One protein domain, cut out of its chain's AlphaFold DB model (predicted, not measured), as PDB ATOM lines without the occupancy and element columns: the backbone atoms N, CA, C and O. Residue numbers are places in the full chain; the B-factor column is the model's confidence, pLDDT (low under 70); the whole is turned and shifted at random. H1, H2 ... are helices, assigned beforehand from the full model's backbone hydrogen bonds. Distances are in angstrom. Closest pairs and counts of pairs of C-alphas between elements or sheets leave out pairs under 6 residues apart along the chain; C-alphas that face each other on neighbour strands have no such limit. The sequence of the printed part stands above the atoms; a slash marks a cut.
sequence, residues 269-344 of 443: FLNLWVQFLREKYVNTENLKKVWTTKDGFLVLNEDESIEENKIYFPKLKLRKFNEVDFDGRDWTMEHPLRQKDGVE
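This is residues 269 to 344 of the 443 residues of an uncharacterized protein of Candidatus Kryptobacter tengchongensis (UniProt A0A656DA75). The domain has little regular structure: three short helices set crosswise, and a long winding loop from H2 to H3. H1, the longest helix, makes a corner with H2, and in the loop residues 318 to 323 stick out. The 76 printed residues hold H1, H2 and H3 in that order, with no named strand; the class is all helix, with 29 residues in helices. The whole is compact, radius of gyration of the C-alphas 12.2 A, spanning 35 by 26 by 19 A.

H1, residues 269 to 281, is 18.3 A long and begins at C-alpha 269 (109.086, 104.370, 121.723). H2 is residues 284 to 290. H3, residues 336 to 344, measures 12.0 A and ends at C-alpha 344 (109.067, 118.333, 120.050).

H1 and H2 are close but not clearly touching, the closest C-alphas, Tyr 281 and Leu 287, 5.7 A apart; at 72 degrees they are only just about perpendicular. H1 and H3 are close but not clearly touching, closest C-alphas Trp 273 and Gly 342, 7.9 A, about perpendicular at 74 degrees. Every O i to N i+4 pair is within hydrogen-bond range in H1 and H2, and 4 of 5 in H3.

The C-alphas of Glu 307 and Asn 322, the two farthest apart, are 36.2 A apart. The printed part has no cut. The link H2 to H3 is long, 45 residues. The pLDDT is under 70 at residues 318 to 321 and 324 to 330.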
ATOM      1  N   PHE A 269     109.504 102.972 121.772       97.44
ATOM      2  CA  PHE A 269     109.086 104.370 121.723       97.44
ATOM      3  C   PHE A 269     109.402 105.110 123.026       97.44
ATOM      4  O   PHE A 269     109.962 106.203 122.985       97.44
ATOM      5  N   LEU A 270     109.111 104.502 124.181       97.12
ATOM      6  CA  LEU A 270     109.427 105.093 125.484       97.12
ATOM      7  C   LEU A 270     110.940 105.236 125.703       97.12
ATOM      8  O   LEU A 270     111.387 106.247 126.238       97.12
ATOM      9  N   ASN A 271     111.743 104.284 125.220       98.00
ATOM     10  CA  ASN A 271     113.202 104.412 125.252       98.00
ATOM     11  C   ASN A 271     113.691 105.588 124.398       98.00
ATOM     12  O   ASN A 271     114.536 106.358 124.851       98.00
ATOM     13  N   LEU A 272     113.138 105.767 123.193       98.38
ATOM     14  CA  LEU A 272     113.452 106.920 122.345       98.38
ATOM     15  C   LEU A 272     113.033 108.241 123.007       98.38
ATOM     16  O   LEU A 272     113.760 109.228 122.908       98.38
ATOM     17  N   TRP A 273     111.902 108.256 123.713       98.19
ATOM     18  CA  TRP A 273     111.433 109.423 124.462       98.19
ATOM     19  C   TRP A 273     112.411 109.824 125.570       98.19
ATOM     20  O   TRP A 273     112.835 110.979 125.643       98.19
ATOM     21  N   VAL A 274     112.828 108.873 126.408       98.38
ATOM     22  CA  VAL A 274     113.789 109.168 127.478       98.38
ATOM     23  C   VAL A 274     115.165 109.511 126.907       98.38
ATOM     24  O   VAL A 274     115.845 110.392 127.437       98.38
ATOM     25  N   GLN A 275     115.570 108.886 125.796       98.44
ATOM     26  CA  GLN A 275     116.788 109.257 125.078       98.44
ATOM     27  C   GLN A 275     116.740 110.714 124.602       98.44
ATOM     28  O   GLN A 275     117.695 111.449 124.838       98.44
ATOM     29  N   PHE A 276     115.632 111.155 124.003       98.62
ATOM     30  CA  PHE A 276     115.447 112.546 123.584       98.62
ATOM     31  C   PHE A 276     115.595 113.521 124.761       98.62
ATOM     32  O   PHE A 276     116.334 114.504 124.673       98.62
ATOM     33  N   LEU A 277     114.960 113.224 125.900       98.56
ATOM     34  CA  LEU A 277     115.103 114.044 127.108       98.56
ATOM     35  C   LEU A 277     116.537 114.040 127.646       98.56
ATOM     36  O   LEU A 277     117.026 115.079 128.090       98.56
ATOM     37  N   ARG A 278     117.232 112.900 127.584       98.44
ATOM     38  CA  ARG A 278     118.639 112.789 127.982       98.44
ATOM     39  C   ARG A 278     119.543 113.625 127.084       98.44
ATOM     40  O   ARG A 278     120.416 114.314 127.592       98.44
ATOM     41  N   GLU A 279     119.340 113.599 125.774       98.25
ATOM     42  CA  GLU A 279     120.113 114.416 124.832       98.25
ATOM     43  C   GLU A 279     119.872 115.914 125.064       98.25
ATOM     44  O   GLU A 279     120.806 116.713 124.996       98.25
ATOM     45  N   LYS A 280     118.636 116.294 125.405       98.06
ATOM     46  CA  LYS A 280     118.240 117.691 125.609       98.06
ATOM     47  C   LYS A 280     118.648 118.263 126.971       98.06
ATOM     48  O   LYS A 280     119.088 119.408 127.046       98.06
ATOM     49  N   TYR A 281     118.494 117.493 128.046       98.31
ATOM     50  CA  TYR A 281     118.655 117.970 129.428       98.31
ATOM     51  C   TYR A 281     119.813 117.321 130.186       98.31
ATOM     52  O   TYR A 281     120.205 117.816 131.243       98.31
ATOM     53  N   VAL A 282     120.414 116.263 129.639       97.62
ATOM     54  CA  VAL A 282     121.532 115.492 130.208       97.62
ATOM     55  C   VAL A 282     121.143 114.629 131.416       97.62
ATOM     56  O   VAL A 282     121.450 113.438 131.421       97.62
ATOM     57  N   ASN A 283     120.473 115.194 132.426       97.62
ATOM     58  CA  ASN A 283     120.138 114.524 133.689       97.62
ATOM     59  C   ASN A 283     118.804 115.000 134.292       97.62
ATOM     60  O   ASN A 283     118.255 116.033 133.894       97.62
ATOM     61  N   THR A 284     118.295 114.251 135.276       98.12
ATOM     62  CA  THR A 284     117.004 114.537 135.930       98.12
ATOM     63  C   THR A 284     116.977 115.895 136.634       98.12
ATOM     64  O   THR A 284     115.960 116.584 136.608       98.12
ATOM     65  N   GLU A 285     118.092 116.341 137.212       97.69
ATOM     66  CA  GLU A 285     118.155 117.630 137.914       97.69
ATOM     67  C   GLU A 285     117.951 118.824 136.973       97.69
ATOM     68  O   GLU A 285     117.273 119.793 137.316       97.69
ATOM     69  N   ASN A 286     118.485 118.759 135.756       98.00
ATOM     70  CA  ASN A 286     118.232 119.775 134.742       98.00
ATOM     71  C   ASN A 286     116.803 119.703 134.194       98.00
ATOM     72  O   ASN A 286     116.204 120.755 133.967       98.00
ATOM     73  N   LEU A 287     116.242 118.496 134.039       97.62
ATOM     74  CA  LEU A 287     114.839 118.322 133.657       97.62
ATOM     75  C   LEU A 287     113.903 118.955 134.698       97.62
ATOM     76  O   LEU A 287     113.031 119.740 134.338       97.62
ATOM     77  N   LYS A 288     114.131 118.715 135.997       96.62
ATOM     78  CA  LYS A 288     113.344 119.335 137.076       96.62
ATOM     79  C   LYS A 288     113.334 120.859 136.975       96.62
ATOM     80  O   LYS A 288     112.271 121.457 137.090       96.62
ATOM     81  N   LYS A 289     114.476 121.499 136.694       95.81
ATOM     82  CA  LYS A 289     114.559 122.969 136.562       95.81
ATOM     83  C   LYS A 289     113.645 123.525 135.468       95.81
ATOM     84  O   LYS A 289     113.093 124.604 135.647       95.81
ATOM     85  N   VAL A 290     113.504 122.820 134.345       95.31
ATOM     86  CA  VAL A 290     112.656 123.271 133.225       95.31
ATOM     87  C   VAL A 290     111.198 122.841 133.372       95.31
ATOM     88  O   VAL A 290     110.310 123.523 132.871       95.31
ATOM     89  N   TRP A 291     110.947 121.731 134.067       95.00
ATOM     90  CA  TRP A 291     109.618 121.191 134.363       95.00
ATOM     91  C   TRP A 291     109.092 121.640 135.730       95.00
ATOM     92  O   TRP A 291     108.186 121.021 136.277       95.00
ATOM     93  N   THR A 292     109.635 122.726 136.277       93.88
ATOM     94  CA  THR A 292     109.091 123.408 137.453       93.88
ATOM     95  C   THR A 292     108.450 124.715 137.006       93.88
ATOM     96  O   THR A 292     109.066 125.517 136.301       93.88
ATOM     97  N   THR A 293     107.196 124.930 137.384       88.94
ATOM     98  CA  THR A 293     106.471 126.171 137.102       88.94
ATOM     99  C   THR A 293     107.019 127.335 137.937       88.94
ATOM    100  O   THR A 293     107.789 127.158 138.882       88.94
ATOM    101  N   LYS A 294     106.619 128.570 137.610       87.12
ATOM    102  CA  LYS A 294     107.091 129.768 138.332       87.12
ATOM    103  C   LYS A 294     106.689 129.791 139.812       87.12
ATOM    104  O   LYS A 294     107.392 130.401 140.608       87.12
ATOM    105  N   ASP A 295     105.578 129.152 140.165       87.38
ATOM    106  CA  ASP A 295     105.080 128.987 141.534       87.38
ATOM    107  C   ASP A 295     105.673 127.760 142.256       87.38
ATOM    108  O   ASP A 295     105.349 127.513 143.415       87.38
ATOM    109  N   GLY A 296     106.585 127.025 141.606       88.31
ATOM    110  CA  GLY A 296     107.344 125.930 142.211       88.31
ATOM    111  C   GLY A 296     106.703 124.547 142.084       88.31
ATOM    112  O   GLY A 296     107.206 123.601 142.688       88.31
ATOM    113  N   PHE A 297     105.622 124.396 141.314       88.69
ATOM    114  CA  PHE A 297     105.025 123.091 141.047       88.69
ATOM    115  C   PHE A 297     105.911 122.281 140.093       88.69
ATOM    116  O   PHE A 297     106.211 122.716 138.978       88.69
ATOM    117  N   LEU A 298     106.339 121.099 140.539       92.12
ATOM    118  CA  LEU A 298     107.157 120.179 139.757       92.12
ATOM    119  C   LEU A 298     106.260 119.230 138.953       92.12
ATOM    120  O   LEU A 298     105.481 118.468 139.512       92.12
ATOM    121  N   VAL A 299     106.406 119.261 137.629       92.31
ATOM    122  CA  VAL A 299     105.626 118.450 136.676       92.31
ATOM    123  C   VAL A 299     106.140 117.010 136.578       92.31
ATOM    124  O   VAL A 299     105.417 116.118 136.134       92.31
ATOM    125  N   LEU A 300     107.403 116.784 136.936       94.62
ATOM    126  CA  LEU A 300     108.008 115.457 136.995       94.62
ATOM    127  C   LEU A 300     107.471 114.704 138.223       94.62
ATOM    128  O   LEU A 300     107.516 115.240 139.329       94.62
ATOM    129  N   ASN A 301     106.986 113.478 138.038       92.69
ATOM    130  CA  ASN A 301     106.521 112.637 139.137       92.69
ATOM    131  C   ASN A 301     107.714 112.139 139.971       92.69
ATOM    132  O   ASN A 301     108.844 112.059 139.491       92.69
ATOM    133  N   GLU A 302     107.461 111.777 141.230       91.25
ATOM    134  CA  GLU A 302     108.512 111.360 142.171       91.25
ATOM    135  C   GLU A 302     109.273 110.102 141.725       91.25
ATOM    136  O   GLU A 302     110.439 109.929 142.068       91.25
ATOM    137  N   ASP A 303     108.619 109.233 140.955       94.69
ATOM    138  CA  ASP A 303     109.144 107.950 140.501       94.69
ATOM    139  C   ASP A 303     109.733 107.992 139.080       94.69
ATOM    140  O   ASP A 303     110.005 106.934 138.501       94.69
ATOM    141  N   GLU A 304     109.891 109.195 138.516       96.56
ATOM    142  CA  GLU A 304     110.435 109.441 137.185       96.56
ATOM    143  C   GLU A 304     111.892 109.918 137.236       96.56
ATOM    144  O   GLU A 304     112.258 110.839 137.969       96.56
ATOM    145  N   SER A 305     112.735 109.318 136.398       97.31
ATOM    146  CA  SER A 305     114.152 109.649 136.295       97.31
ATOM    147  C   SER A 305     114.701 109.339 134.905       97.31
ATOM    148  O   SER A 305     114.447 108.279 134.321       97.31
ATOM    149  N   ILE A 306     115.502 110.266 134.376       97.44
ATOM    150  CA  ILE A 306     116.288 110.046 133.164       97.44
ATOM    151  C   ILE A 306     117.292 108.921 133.420       97.44
ATOM    152  O   ILE A 306     117.431 108.029 132.589       97.44
ATOM    153  N   GLU A 307     117.996 108.922 134.550       97.88
ATOM    154  CA  GLU A 307     119.028 107.930 134.871       97.88
ATOM    155  C   GLU A 307     118.463 106.506 134.941       97.88
ATOM    156  O   GLU A 307     119.107 105.582 134.452       97.88
ATOM    157  N   GLU A 308     117.237 106.345 135.444       97.12
ATOM    158  CA  GLU A 308     116.537 105.051 135.518       97.12
ATOM    159  C   GLU A 308     115.797 104.677 134.225       97.12
ATOM    160  O   GLU A 308     115.142 103.638 134.155       97.12
ATOM    161  N   ASN A 309     115.907 105.509 133.185       97.06
ATOM    162  CA  ASN A 309     115.213 105.342 131.911       97.06
ATOM    163  C   ASN A 309     113.682 105.242 132.065       97.06
ATOM    164  O   ASN A 309     113.012 104.474 131.373       97.06
ATOM    165  N   LYS A 310     113.126 106.018 132.999       96.50
ATOM    166  CA  LYS A 310     111.720 105.956 133.380       96.50
ATOM    167  C   LYS A 310     111.135 107.361 133.419       96.50
ATOM    168  O   LYS A 310     111.113 108.002 134.458       96.50
ATOM    169  N   ILE A 311     110.660 107.835 132.269       96.88
ATOM    170  CA  ILE A 311     109.849 109.052 132.159       96.88
ATOM    171  C   ILE A 311     108.587 108.690 131.381       96.88
ATOM    172  O   ILE A 311     108.661 108.137 130.283       96.88
ATOM    173  N   TYR A 312     107.425 109.015 131.926       95.12
ATOM    174  CA  TYR A 312     106.146 108.823 131.268       95.12
ATOM    175  C   TYR A 312     105.968 109.836 130.133       95.12
ATOM    176  O   TYR A 312     106.169 111.046 130.291       95.12
ATOM    177  N   PHE A 313     105.568 109.337 128.968       94.94
ATOM    178  CA  PHE A 313     105.229 110.176 127.824       94.94
ATOM    179  C   PHE A 313     103.940 110.972 128.108       94.94
ATOM    180  O   PHE A 313     103.012 110.404 128.683       94.94
ATOM    181  N   PRO A 314     103.844 112.272 127.759       92.88
ATOM    182  CA  PRO A 314     102.632 113.051 128.002       92.88
ATOM    183  C   PRO A 314     101.402 112.476 127.305       92.88
ATOM    184  O   PRO A 314     101.464 112.016 126.167       92.88
ATOM    185  N   LYS A 315     100.243 112.665 127.934       89.00
ATOM    186  CA  LYS A 315      98.958 112.529 127.254       89.00
ATOM    187  C   LYS A 315      98.741 113.754 126.381       89.00
ATOM    188  O   LYS A 315      98.523 114.861 126.884       89.00
ATOM    189  N   LEU A 316      98.829 113.570 125.069       85.75
ATOM    190  CA  LEU A 316      98.594 114.639 124.107       85.75
ATOM    191  C   LEU A 316      97.091 114.857 123.951       85.75
ATOM    192  O   LEU A 316      96.349 113.949 123.587       85.75
ATOM    193  N   LYS A 317      96.636 116.077 124.238       77.19
ATOM    194  CA  LYS A 317      95.231 116.455 124.110       77.19
ATOM    195  C   LYS A 317      95.130 117.776 123.369       77.19
ATOM    196  O   LYS A 317      95.722 118.768 123.789       77.19
ATOM    197  N   LEU A 318      94.342 117.787 122.301       67.69
ATOM    198  CA  LEU A 318      93.879 119.029 121.700       67.69
ATOM    199  C   LEU A 318      93.001 119.766 122.710       67.69
ATOM    200  O   LEU A 318      91.999 119.226 123.177       67.69
ATOM    201  N   ARG A 319      93.394 120.989 123.057       67.94
ATOM    202  CA  ARG A 319      92.645 121.858 123.963       67.94
ATOM    203  C   ARG A 319      92.458 123.214 123.317       67.94
ATOM    204  O   ARG A 319      93.387 123.748 122.705       67.94
ATOM    205  N   LYS A 320      91.281 123.802 123.498       67.69
ATOM    206  CA  LYS A 320      91.129 125.242 123.285       67.69
ATOM    207  C   LYS A 320      91.878 125.975 124.395       67.69
ATOM    208  O   LYS A 320      91.995 125.475 125.509       67.69
ATOM    209  N   PHE A 321      92.374 127.175 124.111       66.94
ATOM    210  CA  PHE A 321      93.155 127.943 125.089       66.94
ATOM    211  C   PHE A 321      92.402 128.160 126.418       66.94
ATOM    212  O   PHE A 321      92.999 128.101 127.484       66.94
ATOM    213  N   ASN A 322      91.081 128.343 126.359       71.38
ATOM    214  CA  ASN A 322      90.211 128.507 127.527       71.38
ATOM    215  C   ASN A 322      89.922 127.205 128.303       71.38
ATOM    216  O   ASN A 322      89.314 127.271 129.366       71.38
ATOM    217  N   GLU A 323      90.318 126.043 127.783       70.56
ATOM    218  CA  GLU A 323      90.208 124.734 128.447       70.56
ATOM    219  C   GLU A 323      91.511 124.351 129.172       70.56
ATOM    220  O   GLU A 323      91.599 123.286 129.786       70.56
ATOM    221  N   VAL A 324      92.553 125.186 129.077       69.25
ATOM    222  CA  VAL A 324      93.825 124.966 129.768       69.25
ATOM    223  C   VAL A 324      93.708 125.496 131.195       69.25
ATOM    224  O   VAL A 324      93.759 126.700 131.427       69.25
ATOM    225  N   ASP A 325      93.550 124.584 132.152       67.94
ATOM    226  CA  ASP A 325      93.610 124.896 133.579       67.94
ATOM    227  C   ASP A 325      95.069 125.015 134.029       67.94
ATOM    228  O   ASP A 325      95.694 124.015 134.349       67.94
ATOM    229  N   PHE A 326      95.621 126.228 134.030       64.94
ATOM    230  CA  PHE A 326      97.013 126.471 134.422       64.94
ATOM    231  C   PHE A 326      97.295 126.244 135.917       64.94
ATOM    232  O   PHE A 326      98.464 126.104 136.272       64.94
ATOM    233  N   ASP A 327      96.261 126.185 136.761       63.25
ATOM    234  CA  ASP A 327      96.387 126.107 138.222       63.25
ATOM    235  C   ASP A 327      96.086 124.700 138.775       63.25
ATOM    236  O   ASP A 327      96.367 124.408 139.944       63.25
ATOM    237  N   GLY A 328      95.534 123.812 137.943       62.91
ATOM    238  CA  GLY A 328      95.300 122.416 138.288       62.91
ATOM    239  C   GLY A 328      96.600 121.735 138.722       62.91
ATOM    240  O   GLY A 328      97.642 121.884 138.090       62.91
ATOM    241  N   ARG A 329      96.571 120.957 139.805       59.84
ATOM    242  CA  ARG A 329      97.755 120.220 140.300       59.84
ATOM    243  C   ARG A 329      97.702 118.716 140.014       59.84
ATOM    244  O   ARG A 329      98.708 118.036 140.163       59.84
ATOM    245  N   ASP A 330      96.568 118.225 139.510       60.72
ATOM    246  CA  ASP A 330      96.287 116.796 139.272       60.72
ATOM    247  C   ASP A 330      96.567 116.317 137.831       60.72
ATOM    248  O   ASP A 330      96.112 115.253 137.414       60.72
ATOM    249  N   TRP A 331      97.317 117.082 137.029       72.06
ATOM    250  CA  TRP A 331      97.484 116.819 135.590       72.06
ATOM    251  C   TRP A 331      98.945 116.828 135.118       72.06
ATOM    252  O   TRP A 331      99.222 117.267 134.003       72.06
ATOM    253  N   THR A 332      99.893 116.294 135.903       84.50
ATOM    254  CA  THR A 332     101.323 116.207 135.510       84.50
ATOM    255  C   THR A 332     101.521 115.601 134.115       84.50
ATOM    256  O   THR A 332     102.319 116.102 133.322       84.50
ATOM    257  N   MET A 333     100.726 114.581 133.778       88.50
ATOM    258  CA  MET A 333     100.722 113.890 132.483       88.50
ATOM    259  C   MET A 333     100.216 114.731 131.310       88.50
ATOM    260  O   MET A 333     100.583 114.468 130.166       88.50
ATOM    261  N   GLU A 334      99.373 115.726 131.569       86.50
ATOM    262  CA  GLU A 334      98.795 116.596 130.543       86.50
ATOM    263  C   GLU A 334      99.359 118.024 130.618       86.50
ATOM    264  O   GLU A 334      98.945 118.887 129.847       86.50
ATOM    265  N   HIS A 335     100.296 118.290 131.532       88.62
ATOM    266  CA  HIS A 335     100.814 119.629 131.789       88.62
ATOM    267  C   HIS A 335     101.537 120.202 130.552       88.62
ATOM    268  O   HIS A 335     102.288 119.468 129.895       88.62
ATOM    269  N   PRO A 336     101.424 121.510 130.231       87.19
ATOM    270  CA  PRO A 336     101.861 122.045 128.945       87.19
ATOM    271  C   PRO A 336     103.381 121.998 128.779       87.19
ATOM    272  O   PRO A 336     103.864 121.829 127.666       87.19
ATOM    273  N   LEU A 337     104.144 122.093 129.878       89.69
ATOM    274  CA  LEU A 337     105.604 121.907 129.854       89.69
ATOM    275  C   LEU A 337     105.993 120.490 129.397       89.69
ATOM    276  O   LEU A 337     106.867 120.351 128.547       89.69
ATOM    277  N   ARG A 338     105.298 119.457 129.896       92.94
ATOM    278  CA  ARG A 338     105.518 118.061 129.490       92.94
ATOM    279  C   ARG A 338     105.049 117.835 128.053       92.94
ATOM    280  O   ARG A 338     105.780 117.264 127.248       92.94
ATOM    281  N   GLN A 339     103.848 118.312 127.712       91.31
ATOM    282  CA  GLN A 339     103.286 118.186 126.363       91.31
ATOM    283  C   GLN A 339     104.147 118.878 125.307       91.31
ATOM    284  O   GLN A 339     104.316 118.324 124.225       91.31
ATOM    285  N   LYS A 340     104.724 120.048 125.617       92.12
ATOM    286  CA  LYS A 340     105.652 120.748 124.723       92.12
ATOM    287  C   LYS A 340     106.807 119.837 124.310       92.12
ATOM    288  O   LYS A 340     107.036 119.666 123.116       92.12
ATOM    289  N   ASP A 341     107.501 119.237 125.275       96.31
ATOM    290  CA  ASP A 341     108.617 118.338 124.968       96.31
ATOM    291  C   ASP A 341     108.143 117.067 124.256       96.31
ATOM    292  O   ASP A 341     108.828 116.588 123.358       96.31
ATOM    293  N   GLY A 342     106.950 116.558 124.585       95.75
ATOM    294  CA  GLY A 342     106.339 115.444 123.857       95.75
ATOM    295  C   GLY A 342     106.093 115.760 122.379       95.75
ATOM    296  O   GLY A 342     106.421 114.956 121.513       95.75
ATOM    297  N   VAL A 343     105.574 116.950 122.074       95.06
ATOM    298  CA  VAL A 343     105.383 117.424 120.696       95.06
ATOM    299  C   VAL A 343     106.724 117.579 119.980       95.06
ATOM    300  O   VAL A 343     106.864 117.097 118.858       95.06
ATOM    301  N   GLU A 344     107.721 118.195 120.622       96.75
ATOM    302  CA  GLU A 344     109.067 118.333 120.050       96.75
ATOM    303  C   GLU A 344     109.715 116.968 119.772       96.75
ATOM    304  O   GLU A 344     110.336 116.780 118.725       96.75
TER     305      GLU A 344